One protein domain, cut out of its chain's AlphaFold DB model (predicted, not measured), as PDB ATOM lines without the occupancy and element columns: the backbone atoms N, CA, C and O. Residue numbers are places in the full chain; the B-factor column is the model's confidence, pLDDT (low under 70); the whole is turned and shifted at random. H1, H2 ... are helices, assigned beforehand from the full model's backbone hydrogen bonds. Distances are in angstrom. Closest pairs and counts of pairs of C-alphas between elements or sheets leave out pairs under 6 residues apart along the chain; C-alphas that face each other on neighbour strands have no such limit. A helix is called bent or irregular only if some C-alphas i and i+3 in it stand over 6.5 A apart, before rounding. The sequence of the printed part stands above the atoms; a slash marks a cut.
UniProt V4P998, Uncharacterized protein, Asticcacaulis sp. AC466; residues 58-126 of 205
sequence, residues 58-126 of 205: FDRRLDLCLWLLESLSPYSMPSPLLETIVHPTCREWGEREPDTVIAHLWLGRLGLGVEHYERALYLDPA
ATOM      1  N   PHE A  58     -29.407   0.117 -36.629       98.06
ATOM      2  CA  PHE A  58     -29.638   1.503 -37.032       98.06
ATOM      3  C   PHE A  58     -31.126   1.875 -36.985       98.06
ATOM      4  O   PHE A  58     -31.475   2.808 -36.274       98.06
ATOM      5  N   ASP A  59     -32.004   1.086 -37.610       97.88
ATOM      6  CA  ASP A  59     -33.446   1.382 -37.667       97.88
ATOM      7  C   ASP A  59     -34.080   1.508 -36.275       97.88
ATOM      8  O   ASP A  59     -34.916   2.375 -36.030       97.88
ATOM      9  N   ARG A  60     -33.651   0.668 -35.322       98.00
ATOM     10  CA  ARG A  60     -34.151   0.718 -33.943       98.00
ATOM     11  C   ARG A  60     -33.611   1.918 -33.175       98.00
ATOM     12  O   ARG A  60     -34.334   2.473 -32.350       98.00
ATOM     13  N   ARG A  61     -32.352   2.306 -33.408       98.12
ATOM     14  CA  ARG A  61     -31.808   3.543 -32.837       98.12
ATOM     15  C   ARG A  61     -32.493   4.763 -33.444       98.12
ATOM     16  O   ARG A  61     -32.800   5.689 -32.702       98.12
ATOM     17  N   LEU A  62     -32.762   4.760 -34.749       97.94
ATOM     18  CA  LEU A  62     -33.395   5.877 -35.443       97.94
ATOM     19  C   LEU A  62     -34.838   6.083 -34.971       97.94
ATOM     20  O   LEU A  62     -35.188   7.209 -34.636       97.94
ATOM     21  N   ASP A  63     -35.636   5.016 -34.835       97.56
ATOM     22  CA  ASP A  63     -36.993   5.094 -34.255       97.56
ATOM     23  C   ASP A  63     -36.978   5.706 -32.842       97.56
ATOM     24  O   ASP A  63     -37.787   6.572 -32.507       97.56
ATOM     25  N   LEU A  64     -36.001   5.311 -32.018       97.56
ATOM     26  CA  LEU A  64     -35.796   5.910 -30.702       97.56
ATOM     27  C   LEU A  64     -35.419   7.397 -30.795       97.56
ATOM     28  O   LEU A  64     -35.978   8.210 -30.061       97.56
ATOM     29  N   CYS A  65     -34.485   7.760 -31.678       97.00
ATOM     30  CA  CYS A  65     -34.036   9.141 -31.846       97.00
ATOM     31  C   CYS A  65     -35.173  10.050 -32.304       97.00
ATOM     32  O   CYS A  65     -35.375  11.092 -31.691       97.00
ATOM     33  N   LEU A  66     -35.944   9.648 -33.317       95.88
ATOM     34  CA  LEU A  66     -37.074  10.431 -33.817       95.88
ATOM     35  C   LEU A  66     -38.102  10.680 -32.711       95.88
ATOM     36  O   LEU A  66     -38.454  11.828 -32.453       95.88
ATOM     37  N   TRP A  67     -38.483   9.637 -31.966       96.31
ATOM     38  CA  TRP A  67     -39.405   9.802 -30.840       96.31
ATOM     39  C   TRP A  67     -38.864  10.756 -29.768       96.31
ATOM     40  O   TRP A  67     -39.608  11.575 -29.225       96.31
ATOM     41  N   LEU A  68     -37.572  10.668 -29.445       95.12
ATOM     42  CA  LEU A  68     -36.946  11.530 -28.446       95.12
ATOM     43  C   LEU A  68     -36.844  12.982 -28.902       95.12
ATOM     44  O   LEU A  68     -37.103  13.870 -28.096       95.12
ATOM     45  N   LEU A  69     -36.490  13.214 -30.162       93.12
ATOM     46  CA  LEU A  69     -36.362  14.542 -30.760       93.12
ATOM     47  C   LEU A  69     -37.719  15.244 -30.895       93.12
ATOM     48  O   LEU A  69     -37.811  16.454 -30.707       93.12
ATOM     49  N   GLU A  70     -38.788  14.486 -31.139       92.06
ATOM     50  CA  GLU A  70     -40.163  14.998 -31.113       92.06
ATOM     51  C   GLU A  70     -40.659  15.270 -29.683       92.06
ATOM     52  O   GLU A  70     -41.459  16.179 -29.451       92.06
ATOM     53  N   SER A  71     -40.196  14.488 -28.702       90.50
ATOM     54  CA  SER A  71     -40.708  14.548 -27.326       90.50
ATOM     55  C   SER A  71     -39.938  15.513 -26.421       90.50
ATOM     56  O   SER A  71     -40.508  16.070 -25.472       90.50
ATOM     57  N   LEU A  72     -38.646  15.714 -26.668       86.81
ATOM     58  CA  LEU A  72     -37.733  16.473 -25.818       86.81
ATOM     59  C   LEU A  72     -36.954  17.496 -26.633       86.81
ATOM     60  O   LEU A  72     -36.455  17.216 -27.716       86.81
ATOM     61  N   SER A  73     -36.758  18.665 -26.031       85.31
ATOM     62  CA  SER A  73     -35.728  19.585 -26.498       85.31
ATOM     63  C   SER A  73     -34.343  18.939 -26.309       85.31
ATOM     64  O   SER A  73     -34.098  18.395 -25.223       85.31
ATOM     65  N   PRO A  74     -33.420  19.037 -27.288       84.06
ATOM     66  CA  PRO A  74     -32.039  18.569 -27.136       84.06
ATOM     67  C   PRO A  74     -31.355  19.099 -25.868       84.06
ATOM     68  O   PRO A  74     -30.654  18.353 -25.190       84.06
ATOM     69  N   TYR A  75     -31.649  20.340 -25.464       82.19
ATOM     70  CA  TYR A  75     -31.099  20.963 -24.251       82.19
ATOM     71  C   TYR A  75     -31.580  20.323 -22.940       82.19
ATOM     72  O   TYR A  75     -30.954  20.483 -21.896       82.19
ATOM     73  N   SER A  76     -32.713  19.619 -22.972       85.44
ATOM     74  CA  SER A  76     -33.275  18.911 -21.812       85.44
ATOM     75  C   SER A  76     -32.919  17.424 -21.801       85.44
ATOM     76  O   SER A  76     -33.269  16.709 -20.858       85.44
ATOM     77  N   MET A  77     -32.256  16.941 -22.853       89.88
ATOM     78  CA  MET A  77     -31.917  15.539 -23.012       89.88
ATOM     79  C   MET A  77     -30.695  15.176 -22.158       89.88
ATOM     80  O   MET A  77     -29.723  15.931 -22.109       89.88
ATOM     81  N   PRO A  78     -30.688  14.014 -21.483       91.75
ATOM     82  CA  PRO A  78     -29.520  13.584 -20.725       91.75
ATOM     83  C   PRO A  78     -28.316  13.360 -21.643       91.75
ATOM     84  O   PRO A  78     -28.422  12.614 -22.615       91.75
ATOM     85  N   SER A  79     -27.163  13.931 -21.282       92.56
ATOM     86  CA  SER A  79     -25.909  13.811 -22.050       92.56
ATOM     87  C   SER A  79     -25.573  12.365 -22.464       92.56
ATOM     88  O   SER A  79     -25.332  12.161 -23.650       92.56
ATOM     89  N   PRO A  80     -25.685  11.326 -21.601       94.44
ATOM     90  CA  PRO A  80     -25.403   9.951 -22.022       94.44
ATOM     91  C   PRO A  80     -26.261   9.478 -23.198       94.44
ATOM     92  O   PRO A  80     -25.778   8.768 -24.076       94.44
ATOM     93  N   LEU A  81     -27.530   9.884 -23.229       95.25
ATOM     94  CA  LEU A  81     -28.451   9.534 -24.299       95.25
ATOM     95  C   LEU A  81     -28.128  10.332 -25.570       95.25
ATOM     96  O   LEU A  81     -28.077   9.764 -26.663       95.25
ATOM     97  N   LEU A  82     -27.879  11.633 -25.410       94.88
ATOM     98  CA  LEU A  82     -27.562  12.539 -26.507       94.88
ATOM     99  C   LEU A  82     -26.269  12.117 -27.224       94.88
ATOM    100  O   LEU A  82     -26.260  11.923 -28.437       94.88
ATOM    101  N   GLU A  83     -25.197  11.903 -26.468       95.25
ATOM    102  CA  GLU A  83     -23.854  11.648 -26.992       95.25
ATOM    103  C   GLU A  83     -23.657  10.210 -27.480       95.25
ATOM    104  O   GLU A  83     -22.930   9.990 -28.448       95.25
ATOM    105  N   THR A  84     -24.303   9.227 -26.844       96.94
ATOM    106  CA  THR A  84     -24.083   7.806 -27.176       96.94
ATOM    107  C   THR A  84     -25.064   7.290 -28.223       96.94
ATOM    108  O   THR A  84     -24.725   6.388 -28.987       96.94
ATOM    109  N   ILE A  85     -26.287   7.829 -28.262       97.50
ATOM    110  CA  ILE A  85     -27.351   7.331 -29.142       97.50
ATOM    111  C   ILE A  85     -27.725   8.372 -30.189       97.50
ATOM    112  O   ILE A  85     -27.620   8.086 -31.380       97.50
ATOM    113  N   VAL A  86     -28.140   9.570 -29.771       97.38
ATOM    114  CA  VAL A  86     -28.786  10.529 -30.681       97.38
ATOM    115  C   VAL A  86     -27.809  11.124 -31.682       97.38
ATOM    116  O   VAL A  86     -28.052  11.022 -32.883       97.38
ATOM    117  N   HIS A  87     -26.684  11.679 -31.228       96.88
ATOM    118  CA  HIS A  87     -25.681  12.250 -32.127       96.88
ATOM    119  C   HIS A  87     -25.126  11.213 -33.115       96.88
ATOM    120  O   HIS A  87     -25.166  11.491 -34.316       96.88
ATOM    121  N   PRO A  88     -24.658  10.020 -32.689       97.75
ATOM    122  CA  PRO A  88     -24.120   9.041 -33.630       97.75
ATOM    123  C   PRO A  88     -25.171   8.547 -34.623       97.75
ATOM    124  O   PRO A  88     -24.880   8.434 -35.810       97.75
ATOM    125  N   THR A  89     -26.406   8.312 -34.168       98.38
ATOM    126  CA  THR A  89     -27.478   7.818 -35.043       98.38
ATOM    127  C   THR A  89     -27.914   8.869 -36.056       98.38
ATOM    128  O   THR A  89     -28.116   8.531 -37.216       98.38
ATOM    129  N   CYS A  90     -28.020  10.145 -35.668       97.75
ATOM    130  CA  CYS A  90     -28.379  11.207 -36.611       97.75
ATOM    131  C   CYS A  90     -27.263  11.464 -37.633       97.75
ATOM    132  O   CYS A  90     -27.563  11.705 -38.801       97.75
ATOM    133  N   ARG A  91     -25.984  11.362 -37.233       97.69
ATOM    134  CA  ARG A  91     -24.850  11.424 -38.176       97.69
ATOM    135  C   ARG A  91     -24.898  10.271 -39.171       97.69
ATOM    136  O   ARG A  91     -24.888  10.514 -40.372       97.69
ATOM    137  N   GLU A  92     -25.052   9.045 -38.677       98.31
ATOM    138  CA  GLU A  92     -25.207   7.859 -39.523       98.31
ATOM    139  C   GLU A  92     -26.425   7.982 -40.457       98.31
ATOM    140  O   GLU A  92     -26.367   7.559 -41.609       98.31
ATOM    141  N   TRP A  93     -27.519   8.600 -40.000       98.06
ATOM    142  CA  TRP A  93     -28.692   8.860 -40.834       98.06
ATOM    143  C   TRP A  93     -28.388   9.836 -41.974       98.06
ATOM    144  O   TRP A  93     -28.693   9.519 -43.120       98.06
ATOM    145  N   GLY A  94     -27.723  10.960 -41.693       97.31
ATOM    146  CA  GLY A  94     -27.298  11.904 -42.731       97.31
ATOM    147  C   GLY A  94     -26.310  11.302 -43.737       97.31
ATOM    148  O   GLY A  94     -26.339  11.657 -44.911       97.31
ATOM    149  N   GLU A  95     -25.465  10.362 -43.308       97.38
ATOM    150  CA  GLU A  95     -24.547   9.636 -44.197       97.38
ATOM    151  C   GLU A  95     -25.269   8.613 -45.086       97.38
ATOM    152  O   GLU A  95     -24.944   8.474 -46.266       97.38
ATOM    153  N   ARG A  96     -26.249   7.887 -44.532       97.94
ATOM    154  CA  ARG A  96     -27.043   6.888 -45.266       97.94
ATOM    155  C   ARG A  96     -28.041   7.527 -46.228       97.94
ATOM    156  O   ARG A  96     -28.306   6.964 -47.288       97.94
ATOM    157  N   GLU A  97     -28.595   8.676 -45.851       96.81
ATOM    158  CA  GLU A  97     -29.670   9.364 -46.566       96.81
ATOM    159  C   GLU A  97     -29.370  10.872 -46.738       96.81
ATOM    160  O   GLU A  97     -30.063  11.722 -46.172       96.81
ATOM    161  N   PRO A  98     -28.358  11.239 -47.548       96.81
ATOM    162  CA  PRO A  98     -27.867  12.623 -47.670       96.81
ATOM    163  C   PRO A  98     -28.820  13.594 -48.393       96.81
ATOM    164  O   PRO A  98     -28.558  14.797 -48.474       96.81
ATOM    165  N   ASP A  99     -29.914  13.080 -48.954       97.50
ATOM    166  CA  ASP A  99     -30.939  13.865 -49.649       97.50
ATOM    167  C   ASP A  99     -32.239  13.977 -48.832       97.50
ATOM    168  O   ASP A  99     -33.261  14.459 -49.324       97.50
ATOM    169  N   THR A 100     -32.209  13.566 -47.561       96.50
ATOM    170  CA  THR A 100     -33.358  13.632 -46.657       96.50
ATOM    171  C   THR A 100     -33.361  14.957 -45.889       96.50
ATOM    172  O   THR A 100     -32.582  15.162 -44.958       96.50
ATOM    173  N   VAL A 101     -34.295  15.854 -46.235       97.19
ATOM    174  CA  VAL A 101     -34.465  17.182 -45.599       97.19
ATOM    175  C   VAL A 101     -34.521  17.081 -44.073       97.19
ATOM    176  O   VAL A 101     -33.827  17.812 -43.369       97.19
ATOM    177  N   ILE A 102     -35.321  16.146 -43.551       95.88
ATOM    178  CA  ILE A 102     -35.531  15.998 -42.108       95.88
ATOM    179  C   ILE A 102     -34.270  15.516 -41.367       95.88
ATOM    180  O   ILE A 102     -34.057  15.910 -40.223       95.88
ATOM    181  N   ALA A 103     -33.388  14.751 -42.018       96.94
ATOM    182  CA  ALA A 103     -32.110  14.347 -41.431       96.94
ATOM    183  C   ALA A 103     -31.214  15.572 -41.211       96.94
ATOM    184  O   ALA A 103     -30.660  15.771 -40.130       96.94
ATOM    185  N   HIS A 104     -31.149  16.446 -42.215       98.19
ATOM    186  CA  HIS A 104     -30.419  17.705 -42.141       98.19
ATOM    187  C   HIS A 104     -31.001  18.668 -41.095       98.19
ATOM    188  O   HIS A 104     -30.247  19.238 -40.308       98.19
ATOM    189  N   LEU A 105     -32.327  18.789 -41.002       95.88
ATOM    190  CA  LEU A 105     -32.968  19.583 -39.946       95.88
ATOM    191  C   LEU A 105     -32.532  19.144 -38.544       95.88
ATOM    192  O   LEU A 105     -32.156  19.981 -37.721       95.88
ATOM    193  N   TRP A 106     -32.552  17.839 -38.271       95.44
ATOM    194  CA  TRP A 106     -32.169  17.328 -36.958       95.44
ATOM    195  C   TRP A 106     -30.676  17.469 -36.672       95.44
ATOM    196  O   TRP A 106     -30.315  17.836 -35.557       95.44
ATOM    197  N   LEU A 107     -29.809  17.252 -37.662       96.50
ATOM    198  CA  LEU A 107     -28.368  17.473 -37.511       96.50
ATOM    199  C   LEU A 107     -28.046  18.930 -37.153       96.50
ATOM    200  O   LEU A 107     -27.273  19.172 -36.224       96.50
ATOM    201  N   GLY A 108     -28.695  19.890 -37.818       95.56
ATOM    202  CA  GLY A 108     -28.570  21.305 -37.473       95.56
ATOM    203  C   GLY A 108     -29.066  21.600 -36.054       95.56
ATOM    204  O   GLY A 108     -28.354  22.225 -35.267       95.56
ATOM    205  N   ARG A 109     -30.246  21.084 -35.677       92.75
ATOM    206  CA  ARG A 109     -30.851  21.299 -34.342       92.75
ATOM    207  C   ARG A 109     -30.056  20.711 -33.190       92.75
ATOM    208  O   ARG A 109     -30.145  21.194 -32.066       92.75
ATOM    209  N   LEU A 110     -29.292  19.665 -33.465       93.88
ATOM    210  CA  LEU A 110     -28.370  19.054 -32.516       93.88
ATOM    211  C   LEU A 110     -27.048  19.832 -32.392       93.88
ATOM    212  O   LEU A 110     -26.165  19.411 -31.649       93.88
ATOM    213  N   GLY A 111     -26.891  20.947 -33.113       91.94
ATOM    214  CA  GLY A 111     -25.665  21.741 -33.117       91.94
ATOM    215  C   GLY A 111     -24.502  21.035 -33.815       91.94
ATOM    216  O   GLY A 111     -23.346  21.286 -33.485       91.94
ATOM    217  N   LEU A 112     -24.782  20.119 -34.752       92.44
ATOM    218  CA  LEU A 112     -23.749  19.325 -35.427       92.44
ATOM    219  C   LEU A 112     -23.205  19.982 -36.704       92.44
ATOM    220  O   LEU A 112     -22.319  19.395 -37.320       92.44
ATOM    221  N   GLY A 113     -23.705  21.173 -37.051       94.25
ATOM    222  CA  GLY A 113     -23.241  22.009 -38.161       94.25
ATOM    223  C   GLY A 113     -24.360  22.909 -38.694       94.25
ATOM    224  O   GLY A 113     -25.474  22.435 -38.931       94.25
ATOM    225  N   VAL A 114     -24.083  24.202 -38.884       94.69
ATOM    226  CA  VAL A 114     -25.048  25.161 -39.460       94.69
ATOM    227  C   VAL A 114     -25.312  24.864 -40.941       94.69
ATOM    228  O   VAL A 114     -26.431  25.037 -41.424       94.69
ATOM    229  N   GLU A 115     -24.322  24.285 -41.626       96.25
ATOM    230  CA  GLU A 115     -24.382  23.840 -43.018       96.25
ATOM    231  C   GLU A 115     -25.486  22.803 -43.265       96.25
ATOM    232  O   GLU A 115     -25.961  22.622 -44.389       96.25
ATOM    233  N   HIS A 116     -25.961  22.127 -42.213       97.69
ATOM    234  CA  HIS A 116     -27.096  21.229 -42.343       97.69
ATOM    235  C   HIS A 116     -28.400  21.988 -42.618       97.69
ATOM    236  O   HIS A 116     -29.205  21.504 -43.411       97.69
ATOM    237  N   TYR A 117     -28.606  23.186 -42.067       97.44
ATOM    238  CA  TYR A 117     -29.778  23.991 -42.426       97.44
ATOM    239  C   TYR A 117     -29.696  24.495 -43.868       97.44
ATOM    240  O   TYR A 117     -30.692  24.453 -44.589       97.44
ATOM    241  N   GLU A 118     -28.504  24.889 -44.322       96.62
ATOM    242  CA  GLU A 118     -28.263  25.268 -45.718       96.62
ATOM    243  C   GLU A 118     -28.569  24.103 -46.662       96.62
ATOM    244  O   GLU A 118     -29.260  24.266 -47.669       96.62
ATOM    245  N   ARG A 119     -28.121  22.892 -46.310       97.75
ATOM    246  CA  ARG A 119     -28.408  21.685 -47.085       97.75
ATOM    247  C   ARG A 119     -29.895  21.329 -47.073       97.75
ATOM    248  O   ARG A 119     -30.421  20.959 -48.120       97.75
ATOM    249  N   ALA A 120     -30.588  21.485 -45.945       97.88
ATOM    250  CA  ALA A 120     -32.040  21.311 -45.880       97.88
ATOM    251  C   ALA A 120     -32.769  22.300 -46.807       97.88
ATOM    252  O   ALA A 120     -33.665  21.887 -47.537       97.88
ATOM    253  N   LEU A 121     -32.345  23.568 -46.848       96.44
ATOM    254  CA  LEU A 121     -32.900  24.584 -47.752       96.44
ATOM    255  C   LEU A 121     -32.539  24.356 -49.221       96.44
ATOM    256  O   LEU A 121     -33.318  24.706 -50.104       96.44
ATOM    257  N   TYR A 122     -31.374  23.773 -49.498       97.25
ATOM    258  CA  TYR A 122     -31.007  23.359 -50.848       97.25
ATOM    259  C   TYR A 122     -31.929  22.242 -51.358       97.25
ATOM    260  O   TYR A 122     -32.361  22.279 -52.509       97.25
ATOM    261  N   LEU A 123     -32.228  21.258 -50.504       97.75
ATOM    262  CA  LEU A 123     -33.106  20.129 -50.825       97.75
ATOM    263  C   LEU A 123     -34.582  20.547 -50.902       97.75
ATOM    264  O   LEU A 123     -35.299  20.111 -51.800       97.75
ATOM    265  N   ASP A 124     -35.023  21.411 -49.987       97.00
ATOM    266  CA  ASP A 124     -36.362  21.990 -49.969       97.00
ATOM    267  C   ASP A 124     -36.315  23.504 -49.679       97.00
ATOM    268  O   ASP A 124     -36.363  23.938 -48.520       97.00
ATOM    269  N   PRO A 125     -36.309  24.343 -50.732       94.19
ATOM    270  CA  PRO A 125     -36.348  25.794 -50.582       94.19
ATOM    271  C   PRO A 125     -37.626  26.327 -49.920       94.19
ATOM    272  O   PRO A 125     -37.667  27.500 -49.542       94.19
ATOM    273  N   ALA A 126     -38.688  25.527 -49.791       92.25
ATOM    274  CA  ALA A 126     -39.913  25.918 -49.100       92.25
ATOM    275  C   ALA A 126     -39.869  25.613 -47.593       92.25
ATOM    276  O   ALA A 126     -40.735  26.100 -46.866       92.25
TER     277      ALA A 126
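This is residues 58 to 126 of the 205 residues of an uncharacterized protein of Asticcacaulis sp. AC466 (UniProt V4P998). Picture a long helix, H2, crossed steeply by H1, with two shorter helices folding back one after the other: H3 back along part of H2, then H4 back along H3. H1 and H4 lie at a distance from each other, with no C-alpha of the one within 8 A of the other, and the first residues of H2 reach past H1 to the end of the model away from H4, where Pro 80 is 34.6 A from Ala 126 by their C-alphas. The printed part has 69 residues with four named helices, H1 to H4 in chain order, and no named strand; its class is all helix. It is compact, with a radius of gyration of the C-alphas of 11.5 A and spans of 33 by 23 by 18 A.

Find C-alpha 58 at (-29.638, 1.503, -37.032); from there H1, residues 58 to 71, runs 19.7 A. Next find C-alpha 79 at (-25.909, 13.811, -22.050), where H2, residues 79 to 96, begins its 24.3 A. H2 is only just irregular, with C-alphas 84 and 87 6.8 A apart, and has a kink of 27 degrees near residue 86. H3 holds residues 101 to 109, and H4, residues 115 to 123, ends at C-alpha 123, (-33.106, 20.129, -50.825).

Look at Cys 65 and Val 86, whose C-alphas, 5.6 A apart, are the closest of H1 and H2; these helices touch at a steep tilt of 62 degrees, H2 with residues 85 to 93 alone. H2 and H3 form a helical hairpin at 33 degrees, only just shallow; they touch, closest at the C-alphas of Gly 94 and Ala 103, 5.6 A. H3 and H4 form another, at a shallow tilt of 20 degrees; they touch, closest at the C-alphas of Val 101 and Ala 120, 4.8 A. H4 is apart from H1 and H2. Every O i to N i+4 pair is within hydrogen-bond range in H1, H3 and H4, and 12 of 14 in H2.

The farthest C-alphas, of Pro 80 and Ala 126, are 34.6 A apart. The printed part has no cut, no link is long, and no printed residue is under 70 in pLDDT.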